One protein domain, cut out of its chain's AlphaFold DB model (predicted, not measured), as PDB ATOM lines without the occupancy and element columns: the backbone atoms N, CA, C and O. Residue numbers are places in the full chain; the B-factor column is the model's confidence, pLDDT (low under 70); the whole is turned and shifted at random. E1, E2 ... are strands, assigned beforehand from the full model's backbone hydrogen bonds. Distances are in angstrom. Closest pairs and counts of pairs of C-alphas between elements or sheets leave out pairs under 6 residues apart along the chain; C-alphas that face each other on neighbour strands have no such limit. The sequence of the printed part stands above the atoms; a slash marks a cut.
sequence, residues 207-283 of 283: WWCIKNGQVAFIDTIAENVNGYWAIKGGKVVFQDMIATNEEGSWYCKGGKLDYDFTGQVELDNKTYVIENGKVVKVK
ATOM      1  N   TRP A 207     -37.505  -2.387 -50.417       98.69
ATOM      2  CA  TRP A 207     -37.914  -1.891 -49.103       98.69
ATOM      3  C   TRP A 207     -37.197  -0.569 -48.841       98.69
ATOM      4  O   TRP A 207     -35.966  -0.553 -48.786       98.69
ATOM      5  N   TRP A 208     -37.950   0.520 -48.705       98.81
ATOM      6  CA  TRP A 208     -37.440   1.888 -48.626       98.81
ATOM      7  C   TRP A 208     -37.558   2.446 -47.210       98.81
ATOM      8  O   TRP A 208     -38.579   2.276 -46.549       98.81
ATOM      9  N   CYS A 209     -36.505   3.128 -46.765       98.62
ATOM     10  CA  CYS A 209     -36.462   3.874 -45.515       98.62
ATOM     11  C   CYS A 209     -37.311   5.143 -45.641       98.62
ATOM     12  O   CYS A 209     -37.075   5.962 -46.533       98.62
ATOM     13  N   ILE A 210     -38.273   5.312 -44.739       98.38
ATOM     14  CA  ILE A 210     -39.106   6.506 -44.602       98.38
ATOM     15  C   ILE A 210     -38.664   7.251 -43.340       98.38
ATOM     16  O   ILE A 210     -38.464   6.635 -42.290       98.38
ATOM     17  N   LYS A 211     -38.516   8.573 -43.442       97.50
ATOM     18  CA  LYS A 211     -38.333   9.484 -42.308       97.50
ATOM     19  C   LYS A 211     -39.237  10.700 -42.461       97.50
ATOM     20  O   LYS A 211     -39.208  11.350 -43.504       97.50
ATOM     21  N   ASN A 212     -40.007  11.027 -41.423       95.62
ATOM     22  CA  ASN A 212     -41.020  12.095 -41.447       95.62
ATOM     23  C   ASN A 212     -41.935  12.017 -42.696       95.62
ATOM     24  O   ASN A 212     -42.104  12.990 -43.433       95.62
ATOM     25  N   GLY A 213     -42.451  10.822 -43.001       95.44
ATOM     26  CA  GLY A 213     -43.349  10.566 -44.138       95.44
ATOM     27  C   GLY A 213     -42.707  10.539 -45.532       95.44
ATOM     28  O   GLY A 213     -43.378  10.142 -46.488       95.44
ATOM     29  N   GLN A 214     -41.431  10.913 -45.666       97.44
ATOM     30  CA  GLN A 214     -40.693  10.995 -46.931       97.44
ATOM     31  C   GLN A 214     -39.635   9.880 -47.053       97.44
ATOM     32  O   GLN A 214     -39.009   9.496 -46.069       97.44
ATOM     33  N   VAL A 215     -39.379   9.382 -48.267       98.62
ATOM     34  CA  VAL A 215     -38.273   8.442 -48.538       98.62
ATOM     35  C   VAL A 215     -36.922   9.112 -48.275       98.62
ATOM     36  O   VAL A 215     -36.574  10.117 -48.901       98.62
ATOM     37  N   ALA A 216     -36.133   8.524 -47.379       98.25
ATOM     38  CA  ALA A 216     -34.835   9.030 -46.960       98.25
ATOM     39  C   ALA A 216     -33.697   8.316 -47.710       98.25
ATOM     40  O   ALA A 216     -33.290   7.217 -47.340       98.25
ATOM     41  N   PHE A 217     -33.147   8.954 -48.749       97.88
ATOM     42  CA  PHE A 217     -32.036   8.428 -49.561       97.88
ATOM     43  C   PHE A 217     -30.672   8.503 -48.838       97.88
ATOM     44  O   PHE A 217     -29.768   9.227 -49.254       97.88
ATOM     45  N   ILE A 218     -30.532   7.757 -47.738       97.88
ATOM     46  CA  ILE A 218     -29.360   7.742 -46.847       97.88
ATOM     47  C   ILE A 218     -28.833   6.319 -46.594       97.88
ATOM     48  O   ILE A 218     -29.551   5.337 -46.777       97.88
ATOM     49  N   ASP A 219     -27.587   6.214 -46.132       98.25
ATOM     50  CA  ASP A 219     -27.046   4.999 -45.510       98.25
ATOM     51  C   ASP A 219     -27.300   5.089 -43.997       98.25
ATOM     52  O   ASP A 219     -26.915   6.077 -43.371       98.25
ATOM     53  N   THR A 220     -27.986   4.102 -43.410       98.19
ATOM     54  CA  THR A 220     -28.364   4.111 -41.983       98.19
ATOM     55  C   THR A 220     -28.775   2.713 -41.489       98.19
ATOM     56  O   THR A 220     -28.657   1.718 -42.209       98.19
ATOM     57  N   ILE A 221     -29.299   2.635 -40.268       98.31
ATOM     58  CA  ILE A 221     -30.142   1.536 -39.786       98.31
ATOM     59  C   ILE A 221     -31.539   2.111 -39.533       98.31
ATOM     60  O   ILE A 221     -31.660   3.151 -38.885       98.31
ATOM     61  N   ALA A 222     -32.583   1.451 -40.035       98.19
ATOM     62  CA  ALA A 222     -33.973   1.881 -39.860       98.19
ATOM     63  C   ALA A 222     -34.868   0.720 -39.410       98.19
ATOM     64  O   ALA A 222     -34.582  -0.441 -39.701       98.19
ATOM     65  N   GLU A 223     -35.927   1.037 -38.674       97.62
ATOM     66  CA  GLU A 223     -36.838   0.071 -38.059       97.62
ATOM     67  C   GLU A 223     -38.116  -0.096 -38.887       97.62
ATOM     68  O   GLU A 223     -38.588   0.857 -39.501       97.62
ATOM     69  N   ASN A 224     -38.684  -1.301 -38.867       97.62
ATOM     70  CA  ASN A 224     -40.114  -1.525 -39.069       97.62
ATOM     71  C   ASN A 224     -40.612  -2.573 -38.062       97.62
ATOM     72  O   ASN A 224     -39.835  -3.097 -37.264       97.62
ATOM     73  N   VAL A 225     -41.888  -2.962 -38.139       97.12
ATOM     74  CA  VAL A 225     -42.492  -4.004 -37.276       97.12
ATOM     75  C   VAL A 225     -41.746  -5.357 -37.283       97.12
ATOM     76  O   VAL A 225     -41.913  -6.167 -36.374       97.12
ATOM     77  N   ASN A 226     -40.885  -5.617 -38.275       97.25
ATOM     78  CA  ASN A 226     -40.057  -6.823 -38.363       97.25
ATOM     79  C   ASN A 226     -38.640  -6.638 -37.769       97.25
ATOM     80  O   ASN A 226     -37.836  -7.575 -37.819       97.25
ATOM     81  N   GLY A 227     -38.327  -5.471 -37.198       97.38
ATOM     82  CA  GLY A 227     -37.060  -5.107 -36.556       97.38
ATOM     83  C   GLY A 227     -36.206  -4.120 -37.363       97.38
ATOM     84  O   GLY A 227     -36.670  -3.481 -38.303       97.38
ATOM     85  N   TYR A 228     -34.931  -4.008 -36.981       98.38
ATOM     86  CA  TYR A 228     -33.970  -3.068 -37.565       98.38
ATOM     87  C   TYR A 228     -33.247  -3.638 -38.790       98.38
ATOM     88  O   TYR A 228     -32.703  -4.744 -38.739       98.38
ATOM     89  N   TRP A 229     -33.169  -2.852 -39.860       98.75
ATOM     90  CA  TRP A 229     -32.606  -3.231 -41.155       98.75
ATOM     91  C   TRP A 229     -31.453  -2.317 -41.579       98.75
ATOM     92  O   TRP A 229     -31.494  -1.103 -41.374       98.75
ATOM     93  N   ALA A 230     -30.442  -2.900 -42.223       98.62
ATOM     94  CA  ALA A 230     -29.344  -2.182 -42.856       98.62
ATOM     95  C   ALA A 230     -29.820  -1.470 -44.128       98.62
ATOM     96  O   ALA A 230     -30.234  -2.122 -45.091       98.62
ATOM     97  N   ILE A 231     -29.713  -0.141 -44.147       98.75
ATOM     98  CA  ILE A 231     -30.115   0.709 -45.269       98.75
ATOM     99  C   ILE A 231     -28.870   1.223 -46.000       98.75
ATOM    100  O   ILE A 231     -27.948   1.739 -45.363       98.75
ATOM    101  N   LYS A 232     -28.861   1.145 -47.336       98.31
ATOM    102  CA  LYS A 232     -27.920   1.877 -48.201       98.31
ATOM    103  C   LYS A 232     -28.658   2.579 -49.333       98.31
ATOM    104  O   LYS A 232     -29.532   1.987 -49.964       98.31
ATOM    105  N   GLY A 233     -28.315   3.839 -49.599       97.81
ATOM    106  CA  GLY A 233     -28.986   4.667 -50.607       97.81
ATOM    107  C   GLY A 233     -30.507   4.771 -50.414       97.81
ATOM    108  O   GLY A 233     -31.237   4.900 -51.393       97.81
ATOM    109  N   GLY A 234     -30.987   4.662 -49.172       98.31
ATOM    110  CA  GLY A 234     -32.403   4.682 -48.804       98.31
ATOM    111  C   GLY A 234     -33.167   3.361 -48.895       98.31
ATOM    112  O   GLY A 234     -34.358   3.364 -48.595       98.31
ATOM    113  N   LYS A 235     -32.530   2.234 -49.245       98.56
ATOM    114  CA  LYS A 235     -33.185   0.912 -49.321       98.56
ATOM    115  C   LYS A 235     -32.472  -0.183 -48.525       98.56
ATOM    116  O   LYS A 235     -31.264  -0.108 -48.305       98.56
ATOM    117  N   VAL A 236     -33.221  -1.205 -48.105       98.75
ATOM    118  CA  VAL A 236     -32.701  -2.367 -47.359       98.75
ATOM    119  C   VAL A 236     -31.720  -3.182 -48.204       98.75
ATOM    120  O   VAL A 236     -31.967  -3.436 -49.385       98.75
ATOM    121  N   VAL A 237     -30.639  -3.654 -47.580       98.31
ATOM    122  CA  VAL A 237     -29.651  -4.548 -48.202       98.31
ATOM    123  C   VAL A 237     -29.686  -5.928 -47.539       98.31
ATOM    124  O   VAL A 237     -29.170  -6.109 -46.441       98.31
ATOM    125  N   PHE A 238     -30.266  -6.922 -48.217       98.00
ATOM    126  CA  PHE A 238     -30.444  -8.289 -47.702       98.00
ATOM    127  C   PHE A 238     -29.165  -9.149 -47.779       98.00
ATOM    128  O   PHE A 238     -29.112 -10.145 -48.500       98.00
ATOM    129  N   GLN A 239     -28.116  -8.762 -47.049       98.00
ATOM    130  CA  GLN A 239     -26.852  -9.508 -46.953       98.00
ATOM    131  C   GLN A 239     -26.172  -9.304 -45.591       98.00
ATOM    132  O   GLN A 239     -26.483  -8.349 -44.881       98.00
ATOM    133  N   ASP A 240     -25.214 -10.165 -45.240       98.19
ATOM    134  CA  ASP A 240     -24.364  -9.956 -44.062       98.19
ATOM    135  C   ASP A 240     -23.478  -8.714 -44.276       98.19
ATOM    136  O   ASP A 240     -22.696  -8.648 -45.229       98.19
ATOM    137  N   MET A 241     -23.614  -7.699 -43.419       98.25
ATOM    138  CA  MET A 241     -22.827  -6.466 -43.497       98.25
ATOM    139  C   MET A 241     -22.703  -5.744 -42.151       98.25
ATOM    140  O   MET A 241     -23.461  -5.983 -41.213       98.25
ATOM    141  N   ILE A 242     -21.762  -4.799 -42.083       98.19
ATOM    142  CA  ILE A 242     -21.736  -3.780 -41.032       98.19
ATOM    143  C   ILE A 242     -22.533  -2.564 -41.507       98.19
ATOM    144  O   ILE A 242     -22.185  -1.953 -42.521       98.19
ATOM    145  N   ALA A 243     -23.586  -2.216 -40.772       98.06
ATOM    146  CA  ALA A 243     -24.339  -0.974 -40.935       98.06
ATOM    147  C   ALA A 243     -23.917   0.044 -39.862       98.06
ATOM    148  O   ALA A 243     -23.307  -0.326 -38.860       98.06
ATOM    149  N   THR A 244     -24.239   1.325 -40.055       97.44
ATOM    150  CA  THR A 244     -23.902   2.397 -39.103       97.44
ATOM    151  C   THR A 244     -25.083   3.344 -38.943       97.44
ATOM    152  O   THR A 244     -25.705   3.715 -39.935       97.44
ATOM    153  N   ASN A 245     -25.364   3.747 -37.708       95.31
ATOM    154  CA  ASN A 245     -26.275   4.833 -37.352       95.31
ATOM    155  C   ASN A 245     -25.566   5.806 -36.384       95.31
ATOM    156  O   ASN A 245     -24.371   5.664 -36.118       95.31
ATOM    157  N   GLU A 246     -26.286   6.792 -35.846       95.12
ATOM    158  CA  GLU A 246     -25.724   7.783 -34.909       95.12
ATOM    159  C   GLU A 246     -25.176   7.158 -33.613       95.12
ATOM    160  O   GLU A 246     -24.267   7.704 -32.991       95.12
ATOM    161  N   GLU A 247     -25.666   5.975 -33.230       95.25
ATOM    162  CA  GLU A 247     -25.198   5.249 -32.048       95.25
ATOM    163  C   GLU A 247     -23.914   4.438 -32.291       95.25
ATOM    164  O   GLU A 247     -23.298   3.967 -31.328       95.25
ATOM    165  N   GLY A 248     -23.511   4.229 -33.549       96.69
ATOM    166  CA  GLY A 248     -22.301   3.501 -33.934       96.69
ATOM    167  C   GLY A 248     -22.527   2.475 -35.045       96.69
ATOM    168  O   GLY A 248     -23.506   2.529 -35.785       96.69
ATOM    169  N   SER A 249     -21.589   1.533 -35.173       98.25
ATOM    170  CA  SER A 249     -21.639   0.465 -36.176       98.25
ATOM    171  C   SER A 249     -22.116  -0.863 -35.585       98.25
ATOM    172  O   SER A 249     -21.732  -1.227 -34.473       98.25
ATOM    173  N   TRP A 250     -22.915  -1.602 -36.351       98.56
ATOM    174  CA  TRP A 250     -23.634  -2.800 -35.914       98.56
ATOM    175  C   TRP A 250     -23.578  -3.911 -36.966       98.56
ATOM    176  O   TRP A 250     -23.462  -3.642 -38.163       98.56
ATOM    177  N   TYR A 251     -23.684  -5.160 -36.517       98.69
ATOM    178  CA  TYR A 251     -23.814  -6.327 -37.377       98.69
ATOM    179  C   TYR A 251     -25.253  -6.496 -37.850       98.69
ATOM    180  O   TYR A 251     -26.175  -6.628 -37.042       98.69
ATOM    181  N   CYS A 252     -25.430  -6.549 -39.165       98.56
ATOM    182  CA  CYS A 252     -26.689  -6.907 -39.790       98.56
ATOM    183  C   CYS A 252     -26.498  -8.201 -40.580       98.56
ATOM    184  O   CYS A 252     -25.763  -8.228 -41.565       98.56
ATOM    185  N   LYS A 253     -27.159  -9.268 -40.140       98.38
ATOM    186  CA  LYS A 253     -27.110 -10.613 -40.713       98.38
ATOM    187  C   LYS A 253     -28.309 -10.814 -41.634       98.38
ATOM    188  O   LYS A 253     -29.448 -10.567 -41.237       98.38
ATOM    189  N   GLY A 254     -28.069 -11.182 -42.890       98.00
ATOM    190  CA  GLY A 254     -29.091 -11.174 -43.942       98.00
ATOM    191  C   GLY A 254     -29.779  -9.809 -44.119       98.00
ATOM    192  O   GLY A 254     -30.920  -9.755 -44.572       98.00
ATOM    193  N   GLY A 255     -29.119  -8.716 -43.726       98.06
ATOM    194  CA  GLY A 255     -29.661  -7.356 -43.718       98.06
ATOM    195  C   GLY A 255     -30.380  -6.922 -42.437       98.06
ATOM    196  O   GLY A 255     -30.625  -5.727 -42.290       98.06
ATOM    197  N   LYS A 256     -30.679  -7.822 -41.490       98.56
ATOM    198  CA  LYS A 256     -31.340  -7.492 -40.211       98.56
ATOM    199  C   LYS A 256     -30.332  -7.413 -39.062       98.56
ATOM    200  O   LYS A 256     -29.454  -8.265 -38.968       98.56
ATOM    201  N   LEU A 257     -30.446  -6.416 -38.182       98.38
ATOM    202  CA  LEU A 257     -29.574  -6.260 -37.009       98.38
ATOM    203  C   LEU A 257     -29.683  -7.486 -36.079       98.38
ATOM    204  O   LEU A 257     -30.777  -7.847 -35.644       98.38
ATOM    205  N   ASP A 258     -28.545  -8.124 -35.800       98.38
ATOM    206  CA  ASP A 258     -28.427  -9.315 -34.949       98.38
ATOM    207  C   ASP A 258     -27.876  -8.906 -33.567       98.38
ATOM    208  O   ASP A 258     -26.664  -8.908 -33.342       98.38
ATOM    209  N   TYR A 259     -28.768  -8.489 -32.657       96.88
ATOM    210  CA  TYR A 259     -28.413  -8.044 -31.296       96.88
ATOM    211  C   TYR A 259     -27.802  -9.150 -30.424       96.88
ATOM    212  O   TYR A 259     -27.075  -8.842 -29.482       96.88
ATOM    213  N   ASP A 260     -28.071 -10.421 -30.722       97.81
ATOM    214  CA  ASP A 260     -27.548 -11.553 -29.951       97.81
ATOM    215  C   ASP A 260     -26.119 -11.935 -30.384       97.81
ATOM    216  O   ASP A 260     -25.397 -12.623 -29.653       97.81
ATOM    217  N   PHE A 261     -25.664 -11.483 -31.560       98.44
ATOM    218  CA  PHE A 261     -24.345 -11.833 -32.073       98.44
ATOM    219  C   PHE A 261     -23.209 -11.192 -31.263       98.44
ATOM    220  O   PHE A 261     -22.961  -9.985 -31.312       98.44
ATOM    221  N   THR A 262     -22.444 -12.047 -30.585       98.56
ATOM    222  CA  THR A 262     -21.150 -11.714 -29.982       98.56
ATOM    223  C   THR A 262     -20.079 -12.641 -30.547       98.56
ATOM    224  O   THR A 262     -20.216 -13.864 -30.495       98.56
ATOM    225  N   GLY A 263     -18.998 -12.081 -31.091       98.25
ATOM    226  CA  GLY A 263     -17.950 -12.862 -31.742       98.25
ATOM    227  C   GLY A 263     -17.062 -12.052 -32.682       98.25
ATOM    228  O   GLY A 263     -16.719 -10.898 -32.422       98.25
ATOM    229  N   GLN A 264     -16.648 -12.692 -33.776       98.12
ATOM    230  CA  GLN A 264     -15.898 -12.064 -34.860       98.12
ATOM    231  C   GLN A 264     -16.501 -12.444 -36.208       98.12
ATOM    232  O   GLN A 264     -16.887 -13.596 -36.403       98.12
ATOM    233  N   VAL A 265     -16.532 -11.487 -37.133       97.81
ATOM    234  CA  VAL A 265     -16.952 -11.691 -38.525       97.81
ATOM    235  C   VAL A 265     -15.940 -11.032 -39.463       97.81
ATOM    236  O   VAL A 265     -15.395  -9.971 -39.150       97.81
ATOM    237  N   GLU A 266     -15.665 -11.674 -40.596       97.69
ATOM    238  CA  GLU A 266     -14.781 -11.145 -41.635       97.69
ATOM    239  C   GLU A 266     -15.622 -10.642 -42.814       97.69
ATOM    240  O   GLU A 266     -16.379 -11.402 -43.413       97.69
ATOM    241  N   LEU A 267     -15.516  -9.346 -43.114       96.06
ATOM    242  CA  LEU A 267     -16.271  -8.656 -44.164       96.06
ATOM    243  C   LEU A 267     -15.341  -7.656 -44.858       96.06
ATOM    244  O   LEU A 267     -14.544  -6.994 -44.196       96.06
ATOM    245  N   ASP A 268     -15.415  -7.548 -46.186       93.31
ATOM    246  CA  ASP A 268     -14.584  -6.642 -47.001       93.31
ATOM    247  C   ASP A 268     -13.063  -6.711 -46.706       93.31
ATOM    248  O   ASP A 268     -12.343  -5.716 -46.828       93.31
ATOM    249  N   ASN A 269     -12.554  -7.904 -46.359       94.88
ATOM    250  CA  ASN A 269     -11.168  -8.181 -45.932       94.88
ATOM    251  C   ASN A 269     -10.751  -7.492 -44.610       94.88
ATOM    252  O   ASN A 269      -9.579  -7.164 -44.418       94.88
ATOM    253  N   LYS A 270     -11.703  -7.250 -43.700       96.94
ATOM    254  CA  LYS A 270     -11.483  -6.730 -42.338       96.94
ATOM    255  C   LYS A 270     -12.122  -7.665 -41.321       96.94
ATOM    256  O   LYS A 270     -13.210  -8.184 -41.569       96.94
ATOM    257  N   THR A 271     -11.502  -7.831 -40.153       98.12
ATOM    258  CA  THR A 271     -12.111  -8.598 -39.054       98.12
ATOM    259  C   THR A 271     -12.753  -7.655 -38.043       98.12
ATOM    260  O   THR A 271     -12.074  -6.899 -37.345       98.12
ATOM    261  N   TYR A 272     -14.070  -7.739 -37.917       98.44
ATOM    262  CA  TYR A 272     -14.851  -6.998 -36.935       98.44
ATOM    263  C   TYR A 272     -15.022  -7.846 -35.671       98.44
ATOM    264  O   TYR A 272     -15.409  -9.009 -35.755       98.44
ATOM    265  N   VAL A 273     -14.726  -7.275 -34.501       98.50
ATOM    266  CA  VAL A 273     -15.076  -7.833 -33.185       98.50
ATOM    267  C   VAL A 273     -16.373  -7.176 -32.740       98.50
ATOM    268  O   VAL A 273     -16.484  -5.945 -32.780       98.50
ATOM    269  N   ILE A 274     -17.342  -7.995 -32.349       98.69
ATOM    270  CA  ILE A 274     -18.730  -7.582 -32.155       98.69
ATOM    271  C   ILE A 274     -19.228  -8.127 -30.816       98.69
ATOM    272  O   ILE A 274     -18.968  -9.286 -30.493       98.69
ATOM    273  N   GLU A 275     -19.911  -7.287 -30.043       98.38
ATOM    274  CA  GLU A 275     -20.493  -7.603 -28.735       98.38
ATOM    275  C   GLU A 275     -21.937  -7.087 -28.716       98.38
ATOM    276  O   GLU A 275     -22.178  -5.903 -28.958       98.38
ATOM    277  N   ASN A 276     -22.900  -7.978 -28.467       97.62
ATOM    278  CA  ASN A 276     -24.346  -7.709 -28.511       97.62
ATOM    279  C   ASN A 276     -24.780  -6.961 -29.794       97.62
ATOM    280  O   ASN A 276     -25.373  -5.879 -29.750       97.62
ATOM    281  N   GLY A 277     -24.366  -7.482 -30.952       98.00
ATOM    282  CA  GLY A 277     -24.586  -6.886 -32.270       98.00
ATOM    283  C   GLY A 277     -23.745  -5.643 -32.580       98.00
ATOM    284  O   GLY A 277     -23.644  -5.265 -33.745       98.00
ATOM    285  N   LYS A 278     -23.095  -5.002 -31.600       98.44
ATOM    286  CA  LYS A 278     -22.353  -3.746 -31.793       98.44
ATOM    287  C   LYS A 278     -20.875  -3.979 -32.090       98.44
ATOM    288  O   LYS A 278     -20.203  -4.744 -31.403       98.44
ATOM    289  N   VAL A 279     -20.332  -3.291 -33.094       98.56
ATOM    290  CA  VAL A 279     -18.899  -3.347 -33.423       98.56
ATOM    291  C   VAL A 279     -18.100  -2.623 -32.341       98.56
ATOM    292  O   VAL A 279     -18.154  -1.399 -32.232       98.56
ATOM    293  N   VAL A 280     -17.304  -3.374 -31.580       98.38
ATOM    294  CA  VAL A 280     -16.418  -2.832 -30.534       98.38
ATOM    295  C   VAL A 280     -14.980  -2.632 -31.015       98.38
ATOM    296  O   VAL A 280     -14.236  -1.839 -30.437       98.38
ATOM    297  N   LYS A 281     -14.558  -3.333 -32.078       97.56
ATOM    298  CA  LYS A 281     -13.214  -3.194 -32.660       97.56
ATOM    299  C   LYS A 281     -13.160  -3.656 -34.116       97.56
ATOM    300  O   LYS A 281     -13.807  -4.627 -34.485       97.56
ATOM    301  N   VAL A 282     -12.303  -3.017 -34.908       96.38
ATOM    302  CA  VAL A 282     -11.883  -3.486 -36.242       96.38
ATOM    303  C   VAL A 282     -10.414  -3.925 -36.176       96.38
ATOM    304  O   VAL A 282      -9.637  -3.373 -35.386       96.38
ATOM    305  N   LYS A 283     -10.046  -4.931 -36.970       92.56
ATOM    306  CA  LYS A 283      -8.678  -5.413 -37.200       92.56
ATOM    307  C   LYS A 283      -8.413  -5.487 -38.702       92.56
ATOM    308  O   LYS A 283      -9.337  -5.938 -39.418       92.56
TER     309      LYS A 283
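This is residues 207 to 283 of the 283 residues of an uncharacterized protein of Lachnospiraceae bacterium (UniProt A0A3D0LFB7). A row of small antiparallel strand layers is stacked along the longest axis, each crossing the one before: E1 with its turn at one end, then the hairpin E2 and E3, then the hairpin E4 and E5, and at the other end the three-stranded sheet E6, E7, E8. The last two layers form a sandwich, two sheets face to face with their strands crossed, and the E4 and E5 hairpin is near the middle of the row. The printed part has 77 residues with no named helix and eight named strands, E1 to E8 in order along the chain; the class is all strand, and the sheets are antiparallel. The whole is compact, with a radius of gyration of the C-alphas of 12.3 A, and its outline is elongated, spanning 38 by 23 by 21 A.

E1 is residues 207 to 211, from C-alpha 207 at (-37.914, -1.891, -49.103). E2 is residues 220 to 224 and E3 residues 227 to 232, the latter 16.4 A long from first to last C-alpha. E4 is residues 241 to 245, with C-alpha 241 at (-22.827, -6.466, -43.497), and E5 is residues 248 to 253, 16.4 A. E6 is residues 263 to 267, E7 residues 270 to 275, 16.3 A, and E8 residues 278 to 282, ending at C-alpha 282 (-11.883, -3.486, -36.242).

E1 pairs with no named strand, but its residues 210 to 211 pair antiparallel with residues 214 to 215. Its closest C-alphas to E2 are those of Cys 209 and Ala 222, 6.5 A apart. E2 and E3 form a hairpin at 144 degrees between directions, with N 229 and O 222 at 2.8 A. The closest C-alphas of E3 and E4 are those of Ala 230 and Ala 243, 5.5 A apart. E4 and E5 form a hairpin, with N 250 and O 243 at 2.8 A. E6, E7 and E8 form a meander, each strand the antiparallel neighbour of the one before; N 263 and O 274 are 2.9 A apart, and N 273 and O 281 are 2.8 A apart. In the sandwich the strands of this sheet stand at 78 degrees to E4 and E5, and the closest C-alphas of E5 and E8 are those of Trp 250 and Lys 278, 4.4 A apart. E1 and E8 are apart.

The C-alphas farthest apart, those of Gly 213 and Lys 283, are 38.8 A from each other. The printed part has no cut and no long link, and Lys 283 is the chain's last residue. The mean pLDDT of the printed part is 97.7, and no printed residue is under 70.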